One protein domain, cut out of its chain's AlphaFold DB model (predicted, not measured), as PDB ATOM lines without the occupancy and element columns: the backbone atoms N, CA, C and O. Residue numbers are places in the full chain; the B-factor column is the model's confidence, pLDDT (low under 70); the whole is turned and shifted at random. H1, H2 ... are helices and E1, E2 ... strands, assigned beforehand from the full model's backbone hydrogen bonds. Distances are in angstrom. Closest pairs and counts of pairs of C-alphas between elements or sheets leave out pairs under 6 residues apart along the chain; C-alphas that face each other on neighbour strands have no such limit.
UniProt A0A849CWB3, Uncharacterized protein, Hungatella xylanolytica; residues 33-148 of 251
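This is residues 33 to 148 of the 251 residues of an uncharacterized protein of Hungatella xylanolytica (UniProt A0A849CWB3). A strongly twisted, curled sheet of five antiparallel strands makes the body, with the short helix H2 packed on E3 and E1 near one edge and the shorter H1 only grazing the sheet. Beyond a bend in E3 the chain goes on to the small strand E4, away from the sheet, while the long opening stretch, residues 33 to 54, runs along the outside without a named element. The printed part has 116 residues, with named elements in the order E1 E2 H1 H2 E3 E4 E5 E6, and its class is mostly strand. The sheet's order is E3 - E1 - E2 - E6 - E5. The whole is compact, with a radius of gyration of the C-alphas of 14.2 A and spans of 43 by 31 by 24 A.

In the sheet, E1, residues 55 to 65, and E2, residues 68 to 75, form a hairpin, antiparallel at 158 degrees, with N 63 and O 70 at 2.8 A. E3, residues 103 to 112, is an edge strand, antiparallel to E1 at 154 degrees, with N 60 and O 105 at 2.9 A; it bends by 60 degrees at residue 109. E6, residues 134 to 145, is antiparallel to E2 at 157 degrees, with N 71 and O 142 at 2.8 A. The other edge strand, E5, residues 128 to 131, forms a hairpin with E6, with N 136 and O 129 at 2.8 A. E6 bends by 67 degrees at residue 137, and its pairing is staggered: residues 134 to 137 pair with E5, residues 137 to 145 with E2. H2, residues 92 to 98, is on the sheet; its closest C-alphas to E3 are those of Ala 96 and Val 104, 5.2 A apart. H1, residues 84 to 87, only grazes the sheet. E2, H1, H2 and E3 form a split strand-helix-strand unit, two strands running the same way with E1 between them in the sheet; its crossover is right-handed. E4, residues 116 to 119, pairs with no named strand and is apart from E1, E2 and E6, among others. In H2 every O i to N i+4 pair is within hydrogen-bond range; H1 is too short for such a pair.

E1 begins at C-alpha 55 (38.590, -35.310, 5.059) and is 33.2 A long. E2 measures 22.9 A, E3 25.0 A and E6 29.3 A, ending at C-alpha 145 (37.252, -16.046, 28.178). H1, H2, E4 and E5 are shorter, at 4.9, 9.7, 10.0 and 10.1 A.

The C-alphas of Gly 48 and Gly 66, the two farthest apart, are 42.7 A from each other. The printed part has no cut, and no link between named elements is long. The mean pLDDT of the printed part is 88.7; residues 120 to 125 and 145 to 148 are under 70.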
ATOM      1  N   GLU A  33      23.429 -16.251  18.554       75.00
ATOM      2  CA  GLU A  33      22.927 -17.503  17.954       75.00
ATOM      3  C   GLU A  33      22.351 -17.311  16.541       75.00
ATOM      4  O   GLU A  33      22.471 -18.194  15.689       75.00
ATOM      5  N   ASP A  34      21.807 -16.126  16.255       81.94
ATOM      6  CA  ASP A  34      21.168 -15.796  14.974       81.94
ATOM      7  C   ASP A  34      22.090 -15.044  13.996       81.94
ATOM      8  O   ASP A  34      21.650 -14.587  12.941       81.94
ATOM      9  N   ARG A  35      23.379 -14.874  14.326       90.81
ATOM     10  CA  ARG A  35      24.318 -14.079  13.507       90.81
ATOM     11  C   ARG A  35      24.710 -14.757  12.199       90.81
ATOM     12  O   ARG A  35      24.958 -14.069  11.215       90.81
ATOM     13  N   ILE A  36      24.752 -16.087  12.199       93.81
ATOM     14  CA  ILE A  36      24.947 -16.895  10.994       93.81
ATOM     15  C   ILE A  36      23.580 -17.447  10.584       93.81
ATOM     16  O   ILE A  36      22.986 -18.189  11.376       93.81
ATOM     17  N   PRO A  37      23.067 -17.108   9.391       92.75
ATOM     18  CA  PRO A  37      21.760 -17.569   8.949       92.75
ATOM     19  C   PRO A  37      21.764 -19.080   8.711       92.75
ATOM     20  O   PRO A  37      22.724 -19.639   8.178       92.75
ATOM     21  N   SER A  38      20.663 -19.738   9.082       94.12
ATOM     22  CA  SER A  38      20.438 -21.125   8.686       94.12
ATOM     23  C   SER A  38      19.989 -21.193   7.230       94.12
ATOM     24  O   SER A  38      19.187 -20.369   6.791       94.12
ATOM     25  N   VAL A  39      20.434 -22.216   6.511       95.44
ATOM     26  CA  VAL A  39      19.936 -22.580   5.180       95.44
ATOM     27  C   VAL A  39      19.237 -23.939   5.226       95.44
ATOM     28  O   VAL A  39      19.410 -24.704   6.177       95.44
ATOM     29  N   GLU A  40      18.433 -24.239   4.209       95.19
ATOM     30  CA  GLU A  40      17.976 -25.607   3.969       95.19
ATOM     31  C   GLU A  40      19.164 -26.453   3.500       95.19
ATOM     32  O   GLU A  40      19.964 -25.998   2.685       95.19
ATOM     33  N   LYS A  41      19.296 -27.673   4.027       94.25
ATOM     34  CA  LYS A  41      20.391 -28.568   3.651       94.25
ATOM     35  C   LYS A  41      20.129 -29.190   2.284       94.25
ATOM     36  O   LYS A  41      19.117 -29.866   2.104       94.25
ATOM     37  N   THR A  42      21.075 -29.034   1.366       96.88
ATOM     38  CA  THR A  42      21.008 -29.591   0.006       96.88
ATOM     39  C   THR A  42      22.193 -30.493  -0.342       96.88
ATOM     40  O   THR A  42      22.099 -31.294  -1.273       96.88
ATOM     41  N   GLN A  43      23.286 -30.425   0.419       96.56
ATOM     42  CA  GLN A  43      24.479 -31.249   0.251       96.56
ATOM     43  C   GLN A  43      24.486 -32.375   1.285       96.56
ATOM     44  O   GLN A  43      24.344 -32.142   2.488       96.56
ATOM     45  N   PHE A  44      24.646 -33.609   0.813       94.25
ATOM     46  CA  PHE A  44      24.657 -34.801   1.651       94.25
ATOM     47  C   PHE A  44      25.759 -35.738   1.189       94.25
ATOM     48  O   PHE A  44      25.908 -35.998  -0.004       94.25
ATOM     49  N   ILE A  45      26.474 -36.296   2.155       92.06
ATOM     50  CA  ILE A  45      27.403 -37.390   1.925       92.06
ATOM     51  C   ILE A  45      27.287 -38.394   3.065       92.06
ATOM     52  O   ILE A  45      27.150 -38.012   4.230       92.06
ATOM     53  N   ASP A  46      27.310 -39.671   2.703       89.00
ATOM     54  CA  ASP A  46      27.459 -40.777   3.635       89.00
ATOM     55  C   ASP A  46      28.930 -41.199   3.648       89.00
ATOM     56  O   ASP A  46      29.499 -41.516   2.603       89.00
ATOM     57  N   HIS A  47      29.546 -41.162   4.824       83.56
ATOM     58  CA  HIS A  47      30.941 -41.551   5.018       83.56
ATOM     59  C   HIS A  47      31.087 -43.000   5.512       83.56
ATOM     60  O   HIS A  47      32.204 -43.453   5.751       83.56
ATOM     61  N   GLY A  48      29.977 -43.726   5.681       88.31
ATOM     62  CA  GLY A  48      29.966 -45.037   6.312       88.31
ATOM     63  C   GLY A  48      30.293 -44.987   7.809       88.31
ATOM     64  O   GLY A  48      30.315 -43.930   8.449       88.31
ATOM     65  N   ASP A  49      30.538 -46.171   8.372       87.81
ATOM     66  CA  ASP A  49      30.752 -46.351   9.813       87.81
ATOM     67  C   ASP A  49      32.193 -46.069  10.267       87.81
ATOM     68  O   ASP A  49      32.419 -45.889  11.465       87.81
ATOM     69  N   ASP A  50      33.159 -46.038   9.340       94.94
ATOM     70  CA  ASP A  50      34.578 -45.826   9.632       94.94
ATOM     71  C   ASP A  50      35.069 -44.477   9.096       94.94
ATOM     72  O   ASP A  50      35.173 -44.254   7.894       94.94
ATOM     73  N   TRP A  51      35.385 -43.569  10.015       94.69
ATOM     74  CA  TRP A  51      35.836 -42.208   9.728       94.69
ATOM     75  C   TRP A  51      37.352 -42.084   9.599       94.69
ATOM     76  O   TRP A  51      37.883 -40.967   9.560       94.69
ATOM     77  N   ARG A  52      38.080 -43.202   9.555       96.81
ATOM     78  CA  ARG A  52      39.529 -43.153   9.418       96.81
ATOM     79  C   ARG A  52      39.905 -42.531   8.077       96.81
ATOM     80  O   ARG A  52      39.425 -42.933   7.026       96.81
ATOM     81  N   ASN A  53      40.792 -41.547   8.142       97.62
ATOM     82  CA  ASN A  53      41.206 -40.708   7.026       97.62
ATOM     83  C   ASN A  53      40.083 -39.861   6.389       97.62
ATOM     84  O   ASN A  53      40.174 -39.438   5.240       97.62
ATOM     85  N   LEU A  54      39.000 -39.587   7.120       95.94
ATOM     86  CA  LEU A  54      37.902 -38.771   6.603       95.94
ATOM     87  C   LEU A  54      38.310 -37.296   6.539       95.94
ATOM     88  O   LEU A  54      38.570 -36.680   7.579       95.94
ATOM     89  N   ARG A  55      38.306 -36.727   5.326       97.12
ATOM     90  CA  ARG A  55      38.590 -35.310   5.059       97.12
ATOM     91  C   ARG A  55      37.449 -34.403   5.515       97.12
ATOM     92  O   ARG A  55      36.293 -34.602   5.148       97.12
ATOM     93  N   TYR A  56      37.777 -33.365   6.273       95.19
ATOM     94  CA  TYR A  56      36.826 -32.358   6.726       95.19
ATOM     95  C   TYR A  56      37.484 -30.987   6.905       95.19
ATOM     96  O   TYR A  56      38.707 -30.855   6.955       95.19
ATOM     97  N   GLY A  57      36.665 -29.948   7.015       92.81
ATOM     98  CA  GLY A  57      37.104 -28.614   7.419       92.81
ATOM     99  C   GLY A  57      36.105 -27.988   8.376       92.81
ATOM    100  O   GLY A  57      34.950 -28.422   8.441       92.81
ATOM    101  N   GLU A  58      36.558 -26.988   9.131       94.31
ATOM    102  CA  GLU A  58      35.707 -26.258  10.066       94.31
ATOM    103  C   GLU A  58      35.765 -24.746   9.843       94.31
ATOM    104  O   GLU A  58      36.842 -24.179   9.653       94.31
ATOM    105  N   ILE A  59      34.610 -24.092   9.938       95.44
ATOM    106  CA  ILE A  59      34.498 -22.638  10.070       95.44
ATOM    107  C   ILE A  59      34.125 -22.322  11.515       95.44
ATOM    108  O   ILE A  59      33.140 -22.841  12.046       95.44
ATOM    109  N   ILE A  60      34.932 -21.478  12.157       92.38
ATOM    110  CA  ILE A  60      34.777 -21.110  13.564       92.38
ATOM    111  C   ILE A  60      34.517 -19.612  13.650       92.38
ATOM    112  O   ILE A  60      35.438 -18.808  13.503       92.38
ATOM    113  N   ALA A  61      33.271 -19.229  13.914       92.81
ATOM    114  CA  ALA A  61      32.911 -17.833  14.134       92.81
ATOM    115  C   ALA A  61      33.064 -17.476  15.612       92.81
ATOM    116  O   ALA A  61      32.458 -18.105  16.479       92.81
ATOM    117  N   VAL A  62      33.880 -16.463  15.898       91.38
ATOM    118  CA  VAL A  62      34.211 -16.018  17.251       91.38
ATOM    119  C   VAL A  62      33.521 -14.692  17.534       91.38
ATOM    120  O   VAL A  62      33.832 -13.666  16.934       91.38
ATOM    121  N   TYR A  63      32.631 -14.688  18.516       91.25
ATOM    122  CA  TYR A  63      31.950 -13.504  19.022       91.25
ATOM    123  C   TYR A  63      32.496 -13.118  20.386       91.25
ATOM    124  O   TYR A  63      32.903 -13.972  21.180       91.25
ATOM    125  N   ARG A  64      32.479 -11.821  20.689       88.31
ATOM    126  CA  ARG A  64      32.988 -11.290  21.952       88.31
ATOM    127  C   ARG A  64      31.949 -10.418  22.637       88.31
ATOM    128  O   ARG A  64      31.432  -9.479  22.041       88.31
ATOM    129  N   LYS A  65      31.749 -10.666  23.932       86.19
ATOM    130  CA  LYS A  65      30.989  -9.795  24.834       86.19
ATOM    131  C   LYS A  65      31.811  -9.530  26.085       86.19
ATOM    132  O   LYS A  65      31.994 -10.411  26.926       86.19
ATOM    133  N   GLY A  66      32.369  -8.327  26.187       84.06
ATOM    134  CA  GLY A  66      33.287  -7.991  27.273       84.06
ATOM    135  C   GLY A  66      34.534  -8.883  27.278       84.06
ATOM    136  O   GLY A  66      35.339  -8.828  26.345       84.06
ATOM    137  N   ALA A  67      34.705  -9.690  28.329       80.69
ATOM    138  CA  ALA A  67      35.808 -10.651  28.449       80.69
ATOM    139  C   ALA A  67      35.448 -12.066  27.960       80.69
ATOM    140  O   ALA A  67      36.335 -12.917  27.853       80.69
ATOM    141  N   LYS A  68      34.170 -12.334  27.674       82.00
ATOM    142  CA  LYS A  68      33.707 -13.640  27.204       82.00
ATOM    143  C   LYS A  68      33.829 -13.765  25.693       82.00
ATOM    144  O   LYS A  68      33.563 -12.810  24.961       82.00
ATOM    145  N   LEU A  69      34.146 -14.975  25.255       85.31
ATOM    146  CA  LEU A  69      34.109 -15.400  23.865       85.31
ATOM    147  C   LEU A  69      33.037 -16.481  23.695       85.31
ATOM    148  O   LEU A  69      32.940 -17.386  24.528       85.31
ATOM    149  N   SER A  70      32.251 -16.379  22.627       86.50
ATOM    150  CA  SER A  70      31.394 -17.454  22.119       86.50
ATOM    151  C   SER A  70      31.938 -17.895  20.771       86.50
ATOM    152  O   SER A  70      32.251 -17.042  19.946       86.50
ATOM    153  N   MET A  71      32.077 -19.195  20.555       85.62
ATOM    154  CA  MET A  71      32.592 -19.754  19.310       85.62
ATOM    155  C   MET A  71      31.580 -20.747  18.764       85.62
ATOM    156  O   MET A  71      31.308 -21.749  19.421       85.62
ATOM    157  N   GLU A  72      31.042 -20.474  17.582       89.62
ATOM    158  CA  GLU A  72      30.231 -21.441  16.843       89.62
ATOM    159  C   GLU A  72      31.140 -22.206  15.883       89.62
ATOM    160  O   GLU A  72      31.831 -21.593  15.069       89.62
ATOM    161  N   VAL A  73      31.160 -23.534  16.000       88.75
ATOM    162  CA  VAL A  73      31.989 -24.423  15.178       88.75
ATOM    163  C   VAL A  73      31.091 -25.163  14.197       88.75
ATOM    164  O   VAL A  73      30.246 -25.961  14.613       88.75
ATOM    165  N   TYR A  74      31.300 -24.918  12.909       93.12
ATOM    166  CA  TYR A  74      30.629 -25.595  11.803       93.12
ATOM    167  C   TYR A  74      31.613 -26.520  11.109       93.12
ATOM    168  O   TYR A  74      32.761 -26.126  10.933       93.12
ATOM    169  N   ASN A  75      31.189 -27.713  10.690       92.38
ATOM    170  CA  ASN A  75      32.040 -28.594   9.892       92.38
ATOM    171  C   ASN A  75      31.316 -29.267   8.723       92.38
ATOM    172  O   ASN A  75      30.087 -29.313   8.672       92.38
ATOM    173  N   THR A  76      32.100 -29.782   7.778       94.50
ATOM    174  CA  THR A  76      31.603 -30.394   6.533       94.50
ATOM    175  C   THR A  76      31.108 -31.830   6.679       94.50
ATOM    176  O   THR A  76      30.485 -32.347   5.753       94.50
ATOM    177  N   VAL A  77      31.366 -32.487   7.817       89.81
ATOM    178  CA  VAL A  77      31.039 -33.907   8.023       89.81
ATOM    179  C   VAL A  77      29.539 -34.136   7.822       89.81
ATOM    180  O   VAL A  77      28.719 -33.468   8.462       89.81
ATOM    181  N   ASN A  78      29.189 -35.111   6.979       89.75
ATOM    182  CA  ASN A  78      27.833 -35.446   6.513       89.75
ATOM    183  C   ASN A  78      27.183 -34.420   5.562       89.75
ATOM    184  O   ASN A  78      25.991 -34.557   5.261       89.75
ATOM    185  N   SER A  79      27.903 -33.389   5.115       93.69
ATOM    186  CA  SER A  79      27.412 -32.409   4.131       93.69
ATOM    187  C   SER A  79      28.140 -32.536   2.795       93.69
ATOM    188  O   SER A  79      27.498 -32.709   1.766       93.69
ATOM    189  N   ASN A  80      29.471 -32.489   2.794       96.50
ATOM    190  CA  ASN A  80      30.297 -32.579   1.586       96.50
ATOM    191  C   ASN A  80      31.736 -32.991   1.941       96.50
ATOM    192  O   ASN A  80      32.114 -33.048   3.109       96.50
ATOM    193  N   GLU A  81      32.559 -33.224   0.922       94.69
ATOM    194  CA  GLU A  81      33.971 -33.603   1.069       94.69
ATOM    195  C   GLU A  81      34.924 -32.403   1.179       94.69
ATOM    196  O   GLU A  81      36.103 -32.552   0.884       94.69
ATOM    197  N   LEU A  82      34.453 -31.212   1.578       96.44
ATOM    198  CA  LEU A  82      35.224 -29.957   1.600       96.44
ATOM    199  C   LEU A  82      35.803 -29.581   0.212       96.44
ATOM    200  O   LEU A  82      37.021 -29.635   0.028       96.44
ATOM    201  N   PRO A  83      34.985 -29.211  -0.793       96.94
ATOM    202  CA  PRO A  83      35.474 -28.914  -2.146       96.94
ATOM    203  C   PRO A  83      36.642 -27.914  -2.130       96.94
ATOM    204  O   PRO A  83      36.488 -26.789  -1.655       96.94
ATOM    205  N   GLN A  84      37.826 -28.341  -2.591       96.00
ATOM    206  CA  GLN A  84      39.075 -27.582  -2.424       96.00
ATOM    207  C   GLN A  84      39.005 -26.209  -3.104       96.00
ATOM    208  O   GLN A  84      39.410 -25.206  -2.525       96.00
ATOM    209  N   ASP A  85      38.427 -26.155  -4.303       97.50
ATOM    210  CA  ASP A  85      38.297 -24.938  -5.099       97.50
ATOM    211  C   ASP A  85      37.337 -23.909  -4.482       97.50
ATOM    212  O   ASP A  85      37.451 -22.717  -4.774       97.50
ATOM    213  N   LEU A  86      36.371 -24.351  -3.673       98.12
ATOM    214  CA  LEU A  86      35.513 -23.470  -2.879       98.12
ATOM    215  C   LEU A  86      36.203 -23.080  -1.570       98.12
ATOM    216  O   LEU A  86      36.133 -21.919  -1.174       98.12
ATOM    217  N   TRP A  87      36.901 -24.021  -0.926       97.75
ATOM    218  CA  TRP A  87      37.583 -23.797   0.350       97.75
ATOM    219  C   TRP A  87      38.664 -22.720   0.240       97.75
ATOM    220  O   TRP A  87      38.714 -21.809   1.062       97.75
ATOM    221  N   GLU A  88      39.467 -22.761  -0.824       96.81
ATOM    222  CA  GLU A  88      40.510 -21.765  -1.104       96.81
ATOM    223  C   GLU A  88      39.960 -20.356  -1.375       96.81
ATOM    224  O   GLU A  88      40.696 -19.376  -1.277       96.81
ATOM    225  N   LYS A  89      38.669 -20.236  -1.710       97.62
ATOM    226  CA  LYS A  89      37.999 -18.949  -1.956       97.62
ATOM    227  C   LYS A  89      37.341 -18.364  -0.705       97.62
ATOM    228  O   LYS A  89      36.782 -17.270  -0.788       97.62
ATOM    229  N   ILE A  90      37.366 -19.064   0.431       96.94
ATOM    230  CA  ILE A  90      36.795 -18.554   1.679       96.94
ATOM    231  C   ILE A  90      37.606 -17.349   2.165       96.94
ATOM    232  O   ILE A  90      38.764 -17.472   2.554       96.94
ATOM    233  N   ASP A  91      36.959 -16.186   2.207       97.38
ATOM    234  CA  ASP A  91      37.494 -14.972   2.819       97.38
ATOM    235  C   ASP A  91      36.946 -14.834   4.246       97.38
ATOM    236  O   ASP A  91      35.812 -14.402   4.473       97.38
ATOM    237  N   THR A  92      37.757 -15.215   5.233       94.94
ATOM    238  CA  THR A  92      37.358 -15.165   6.644       94.94
ATOM    239  C   THR A  92      37.145 -13.743   7.163       94.94
ATOM    240  O   THR A  92      36.330 -13.545   8.065       94.94
ATOM    241  N   ASP A  93      37.822 -12.741   6.598       96.75
ATOM    242  CA  ASP A  93      37.647 -11.342   7.002       96.75
ATOM    243  C   ASP A  93      36.326 -10.778   6.472       96.75
ATOM    244  O   ASP A  93      35.656  -9.999   7.161       96.75
ATOM    245  N   ALA A  94      35.929 -11.173   5.260       97.88
ATOM    246  CA  ALA A  94      34.615 -10.860   4.712       97.88
ATOM    247  C   ALA A  94      33.500 -11.514   5.541       97.88
ATOM    248  O   ALA A  94      32.585 -10.808   5.969       97.88
ATOM    249  N   LEU A  95      33.622 -12.810   5.860       97.25
ATOM    250  CA  LEU A  95      32.650 -13.521   6.703       97.25
ATOM    251  C   LEU A  95      32.548 -12.910   8.109       97.25
ATOM    252  O   LEU A  95      31.451 -12.755   8.645       97.25
ATOM    253  N   ALA A  96      33.676 -12.516   8.712       96.00
ATOM    254  CA  ALA A  96      33.664 -11.870  10.022       96.00
ATOM    255  C   ALA A  96      32.882 -10.549  10.004       96.00
ATOM    256  O   ALA A  96      32.093 -10.289  10.914       96.00
ATOM    257  N   LYS A  97      33.047  -9.739   8.949       97.00
ATOM    258  CA  LYS A  97      32.273  -8.502   8.758       97.00
ATOM    259  C   LYS A  97      30.795  -8.793   8.518       97.00
ATOM    260  O   LYS A  97      29.959  -8.134   9.131       97.00
ATOM    261  N   GLU A  98      30.486  -9.765   7.662       96.06
ATOM    262  CA  GLU A  98      29.117 -10.163   7.315       96.06
ATOM    263  C   GLU A  98      28.322 -10.587   8.554       96.06
ATOM    264  O   GLU A  98      27.235 -10.067   8.804       96.06
ATOM    265  N   TYR A  99      28.896 -11.460   9.384       95.38
ATOM    266  CA  TYR A  99      28.221 -11.989  10.573       95.38
ATOM    267  C   TYR A  99      28.414 -11.122  11.822       95.38
ATOM    268  O   TYR A  99      27.895 -11.438  12.894       95.38
ATOM    269  N   GLY A 100      29.153 -10.012  11.723       94.62
ATOM    270  CA  GLY A 100      29.499  -9.177  12.875       94.62
ATOM    271  C   GLY A 100      30.291  -9.938  13.945       94.62
ATOM    272  O   GLY A 100      30.152  -9.659  15.140       94.62
ATOM    273  N   ALA A 101      31.081 -10.927  13.527       93.44
ATOM    274  CA  ALA A 101      31.969 -11.680  14.394       93.44
ATOM    275  C   ALA A 101      33.245 -10.872  14.679       93.44
ATOM    276  O   ALA A 101      33.694 -10.060  13.873       93.44
ATOM    277  N   MET A 102      33.864 -11.113  15.836       92.75
ATOM    278  CA  MET A 102      35.196 -10.576  16.138       92.75
ATOM    279  C   MET A 102      36.248 -11.172  15.195       92.75
ATOM    280  O   MET A 102      37.193 -10.487  14.821       92.75
ATOM    281  N   ALA A 103      36.093 -12.453  14.861       92.12
ATOM    282  CA  ALA A 103      36.911 -13.166  13.895       92.12
ATOM    283  C   ALA A 103      36.128 -14.362  13.347       92.12
ATOM    284  O   ALA A 103      35.262 -14.908  14.033       92.12
ATOM    285  N   VAL A 104      36.483 -14.802  12.147       93.50
ATOM    286  CA  VAL A 104      36.131 -16.123  11.624       93.50
ATOM    287  C   VAL A 104      37.441 -16.842  11.334       93.50
ATOM    288  O   VAL A 104      38.381 -16.231  10.836       93.50
ATOM    289  N   LEU A 105      37.537 -18.117  11.698       92.50
ATOM    290  CA  LEU A 105      38.720 -18.942  11.458       92.50
ATOM    291  C   LEU A 105      38.352 -20.107  10.545       92.50
ATOM    292  O   LEU A 105      37.317 -20.742  10.745       92.50
ATOM    293  N   ALA A 106      39.231 -20.410   9.595       92.50
ATOM    294  CA  ALA A 106      39.174 -21.612   8.777       92.50
ATOM    295  C   ALA A 106      40.162 -22.650   9.337       92.50
ATOM    296  O   ALA A 106      41.373 -22.421   9.363       92.50
ATOM    297  N   ASN A 107      39.649 -23.781   9.824       92.25
ATOM    298  CA  ASN A 107      40.438 -24.878  10.385       92.25
ATOM    299  C   ASN A 107      40.385 -26.092   9.450       92.25
ATOM    300  O   ASN A 107      39.548 -26.983   9.606       92.25
ATOM    301  N   GLY A 108      41.268 -26.102   8.454       91.00
ATOM    302  CA  GLY A 108      41.458 -27.227   7.543       91.00
ATOM    303  C   GLY A 108      42.111 -26.851   6.211       91.00
ATOM    304  O   GLY A 108      42.455 -25.683   6.020       91.00
ATOM    305  N   PRO A 109      42.275 -27.820   5.289       97.44
ATOM    306  CA  PRO A 109      41.746 -29.188   5.366       97.44
ATOM    307  C   PRO A 109      42.346 -30.030   6.499       97.44
ATOM    308  O   PRO A 109      43.512 -29.871   6.862       97.44
ATOM    309  N   ARG A 110      41.535 -30.913   7.078       96.50
ATOM    310  CA  ARG A 110      41.922 -31.853   8.137       96.50
ATOM    311  C   ARG A 110      41.428 -33.248   7.806       96.50
ATOM    312  O   ARG A 110      40.480 -33.401   7.042       96.50
ATOM    313  N   HIS A 111      42.023 -34.240   8.449       98.31
ATOM    314  CA  HIS A 111      41.620 -35.633   8.318       98.31
ATOM    315  C   HIS A 111      41.537 -36.291   9.689       98.31
ATOM    316  O   HIS A 111      42.433 -36.137  10.524       98.31
ATOM    317  N   TRP A 112      40.448 -37.008   9.945       96.88
ATOM    318  CA  TRP A 112      40.300 -37.803  11.161       96.88
ATOM    319  C   TRP A 112      41.247 -39.010  11.149       96.88
ATOM    320  O   TRP A 112      41.410 -39.669  10.128       96.88
ATOM    321  N   VAL A 113      41.824 -39.350  12.304       98.31
ATOM    322  CA  VAL A 113      42.504 -40.651  12.510       98.31
ATOM    323  C   VAL A 113      41.667 -41.622  13.353       98.31
ATOM    324  O   VAL A 113      42.038 -42.784  13.528       98.31
ATOM    325  N   ILE A 114      40.542 -41.134  13.876       97.12
ATOM    326  CA  ILE A 114      39.530 -41.896  14.612       97.12
ATOM    327  C   ILE A 114      38.685 -42.731  13.649       97.12
ATOM    328  O   ILE A 114      38.559 -42.386  12.481       97.12
ATOM    329  N   ASN A 115      38.038 -43.771  14.165       97.31
ATOM    330  CA  ASN A 115      37.082 -44.569  13.402       97.31
ATOM    331  C   ASN A 115      35.636 -44.121  13.629       97.31
ATOM    332  O   ASN A 115      34.821 -44.185  12.724       97.31
ATOM    333  N   LYS A 116      35.299 -43.652  14.835       92.75
ATOM    334  CA  LYS A 116      33.940 -43.199  15.163       92.75
ATOM    335  C   LYS A 116      33.964 -42.112  16.228       92.75
ATOM    336  O   LYS A 116      34.825 -42.104  17.113       92.75
ATOM    337  N   ILE A 117      32.979 -41.222  16.167       87.88
ATOM    338  CA  ILE A 117      32.683 -40.247  17.215       87.88
ATOM    339  C   ILE A 117      31.313 -40.533  17.837       87.88
ATOM    340  O   ILE A 117      30.334 -40.806  17.144       87.88
ATOM    341  N   GLU A 118      31.227 -40.427  19.157       85.50
ATOM    342  CA  GLU A 118      29.958 -40.332  19.876       85.50
ATOM    343  C   GLU A 118      29.949 -39.028  20.668       85.50
ATOM    344  O   GLU A 118      30.725 -38.854  21.607       85.50
ATOM    345  N   ALA A 119      29.094 -38.089  20.270       72.69
ATOM    346  CA  ALA A 119      28.901 -36.827  20.976       72.69
ATOM    347  C   ALA A 119      27.812 -36.982  22.049       72.69
ATOM    348  O   ALA A 119      26.755 -37.546  21.769       72.69
ATOM    349  N   GLY A 120      28.070 -36.480  23.262       59.34
ATOM    350  CA  GLY A 120      27.149 -36.582  24.397       59.34
ATOM    351  C   GLY A 120      25.921 -35.677  24.260       59.34
ATOM    352  O   GLY A 120      24.798 -36.168  24.311       59.34
ATOM    353  N   TYR A 121      26.128 -34.366  24.046       46.44
ATOM    354  CA  TYR A 121      25.045 -33.367  24.156       46.44
ATOM    355  C   TYR A 121      24.966 -32.317  23.034       46.44
ATOM    356  O   TYR A 121      24.079 -31.468  23.088       46.44
ATOM    357  N   VAL A 122      25.819 -32.352  21.995       46.47
ATOM    358  CA  VAL A 122      25.760 -31.353  20.905       46.47
ATOM    359  C   VAL A 122      25.542 -31.969  19.514       46.47
ATOM    360  O   VAL A 122      26.392 -32.665  18.966       46.47
ATOM    361  N   SER A 123      24.328 -31.679  19.025       48.53
ATOM    362  CA  SER A 123      23.825 -31.493  17.654       48.53
ATOM    363  C   SER A 123      24.012 -32.602  16.602       48.53
ATOM    364  O   SER A 123      24.686 -32.458  15.577       48.53
ATOM    365  N   LYS A 124      23.235 -33.684  16.751       49.56
ATOM    366  CA  LYS A 124      22.784 -34.424  15.555       49.56
ATOM    367  C   LYS A 124      22.016 -33.509  14.579       49.56
ATOM    368  O   LYS A 124      22.171 -33.682  13.376       49.56
ATOM    369  N   ASP A 125      21.341 -32.477  15.100       61.09
ATOM    370  CA  ASP A 125      20.482 -31.539  14.357       61.09
ATOM    371  C   ASP A 125      20.976 -30.081  14.451       61.09
ATOM    372  O   ASP A 125      20.245 -29.168  14.828       61.09
ATOM    373  N   GLY A 126      22.268 -29.860  14.204       77.88
ATOM    374  CA  GLY A 126      22.852 -28.517  14.259       77.88
ATOM    375  C   GLY A 126      22.348 -27.607  13.146       77.88
ATOM    376  O   GLY A 126      21.980 -28.082  12.071       77.88
ATOM    377  N   LYS A 127      22.391 -26.291  13.385       90.69
ATOM    378  CA  LYS A 127      22.107 -25.281  12.360       90.69
ATOM    379  C   LYS A 127      22.971 -25.537  11.124       90.69
ATOM    380  O   LYS A 127      24.176 -25.767  11.246       90.69
ATOM    381  N   ILE A 128      22.353 -25.494   9.948       95.00
ATOM    382  CA  ILE A 128      23.044 -25.661   8.670       95.00
ATOM    383  C   ILE A 128      23.378 -24.277   8.144       95.00
ATOM    384  O   ILE A 128      22.481 -23.459   7.998       95.00
ATOM    385  N   ALA A 129      24.643 -24.015   7.853       96.44
ATOM    386  CA  ALA A 129      25.088 -22.749   7.282       96.44
ATOM    387  C   ALA A 129      25.820 -22.998   5.965       96.44
ATOM    388  O   ALA A 129      26.431 -24.051   5.779       96.44
ATOM    389  N   ASN A 130      25.759 -22.029   5.054       97.56
ATOM    390  CA  ASN A 130      26.511 -22.057   3.808       97.56
ATOM    391  C   ASN A 130      27.639 -21.027   3.867       97.56
ATOM    392  O   ASN A 130      27.387 -19.849   4.111       97.56
ATOM    393  N   PHE A 131      28.863 -21.471   3.604       97.31
ATOM    394  CA  PHE A 131      30.033 -20.607   3.506       97.31
ATOM    395  C   PHE A 131      30.602 -20.734   2.096       97.31
ATOM    396  O   PHE A 131      31.213 -21.746   1.762       97.31
ATOM    397  N   GLY A 132      30.351 -19.742   1.240       95.19
ATOM    398  CA  GLY A 132      30.912 -19.712  -0.117       95.19
ATOM    399  C   GLY A 132      30.555 -20.929  -0.985       95.19
ATOM    400  O   GLY A 132      31.376 -21.370  -1.783       95.19
ATOM    401  N   GLY A 133      29.357 -21.499  -0.815       96.94
ATOM    402  CA  GLY A 133      28.918 -22.711  -1.516       96.94
ATOM    403  C   GLY A 133      29.193 -24.020  -0.766       96.94
ATOM    404  O   GLY A 133      28.767 -25.074  -1.235       96.94
ATOM    405  N   ILE A 134      29.842 -23.973   0.399       98.25
ATOM    406  CA  ILE A 134      30.120 -25.144   1.239       98.25
ATOM    407  C   ILE A 134      29.096 -25.192   2.373       98.25
ATOM    408  O   ILE A 134      29.127 -24.355   3.278       98.25
ATOM    409  N   GLU A 135      28.185 -26.165   2.343       97.94
ATOM    410  CA  GLU A 135      27.258 -26.372   3.457       97.94
ATOM    411  C   GLU A 135      27.957 -27.072   4.625       97.94
ATOM    412  O   GLU A 135      28.692 -28.046   4.454       97.94
ATOM    413  N   MET A 136      27.715 -26.587   5.837       95.62
ATOM    414  CA  MET A 136      28.309 -27.112   7.060       95.62
ATOM    415  C   MET A 136      27.275 -27.193   8.178       95.62
ATOM    416  O   MET A 136      26.332 -26.402   8.231       95.62
ATOM    417  N   ILE A 137      27.472 -28.138   9.093       91.38
ATOM    418  CA  ILE A 137      26.600 -28.355  10.250       91.38
ATOM    419  C   ILE A 137      27.277 -27.787  11.491       91.38
ATOM    420  O   ILE A 137      28.434 -28.115  11.764       91.38
ATOM    421  N   GLN A 138      26.565 -26.979  12.272       90.31
ATOM    422  CA  GLN A 138      27.033 -26.549  13.587       90.31
ATOM    423  C   GLN A 138      27.193 -27.770  14.497       90.31
ATOM    424  O   GLN A 138      26.216 -28.469  14.769       90.31
ATOM    425  N   ARG A 139      28.405 -28.032  14.989       83.00
ATOM    426  CA  ARG A 139      28.728 -29.174  15.868       83.00
ATOM    427  C   ARG A 139      29.003 -28.782  17.309       83.00
ATOM    428  O   ARG A 139      28.962 -29.634  18.190       83.00
ATOM    429  N   ALA A 140      29.329 -27.517  17.551       77.88
ATOM    430  CA  ALA A 140      29.598 -27.025  18.891       77.88
ATOM    431  C   ALA A 140      29.313 -25.529  19.013       77.88
ATOM    432  O   ALA A 140      29.571 -24.756  18.090       77.88
ATOM    433  N   THR A 141      28.878 -25.138  20.207       80.19
ATOM    434  CA  THR A 141      28.997 -23.768  20.703       80.19
ATOM    435  C   THR A 141      29.880 -23.812  21.938       80.19
ATOM    436  O   THR A 141      29.539 -24.446  22.936       80.19
ATOM    437  N   LEU A 142      31.050 -23.186  21.862       77.69
ATOM    438  CA  LEU A 142      32.019 -23.151  22.951       77.69
ATOM    439  C   LEU A 142      32.025 -21.766  23.590       77.69
ATOM    440  O   LEU A 142      32.120 -20.750  22.904       77.69
ATOM    441  N   HIS A 143      32.002 -21.724  24.919       75.38
ATOM    442  CA  HIS A 143      32.135 -20.485  25.676       75.38
ATOM    443  C   HIS A 143      33.442 -20.492  26.466       75.38
ATOM    444  O   HIS A 143      33.712 -21.413  27.236       75.38
ATOM    445  N   THR A 144      34.256 -19.455  26.283       70.06
ATOM    446  CA  THR A 144      35.515 -19.264  27.017       70.06
ATOM    447  C   THR A 144      35.709 -17.787  27.366       70.06
ATOM    448  O   THR A 144      34.820 -16.958  27.163       70.06
ATOM    449  N   THR A 145      36.863 -17.435  27.921       65.50
ATOM    450  CA  THR A 145      37.252 -16.046  28.178       65.50
ATOM    451  C   THR A 145      38.519 -15.702  27.409       65.50
ATOM    452  O   THR A 145      39.336 -16.579  27.137       65.50
ATOM    453  N   ILE A 146      38.725 -14.420  27.111       60.88
ATOM    454  CA  ILE A 146      39.958 -13.924  26.471       60.88
ATOM    455  C   ILE A 146      41.228 -14.238  27.286       60.88
ATOM    456  O   ILE A 146      42.318 -14.287  26.726       60.88
ATOM    457  N   ILE A 147      41.091 -14.467  28.598       53.22
ATOM    458  CA  ILE A 147      42.199 -14.789  29.511       53.22
ATOM    459  C   ILE A 147      42.749 -16.193  29.224       53.22
ATOM    460  O   ILE A 147      43.941 -16.434  29.395       53.22
ATOM    461  N   ASN A 148      41.909 -17.096  28.711       54.00
ATOM    462  CA  ASN A 148      42.304 -18.461  28.363       54.00
ATOM    463  C   ASN A 148      43.095 -18.541  27.036       54.00
ATOM    464  O   ASN A 148      43.486 -19.634  26.637       54.00
TER     465      ASN A 148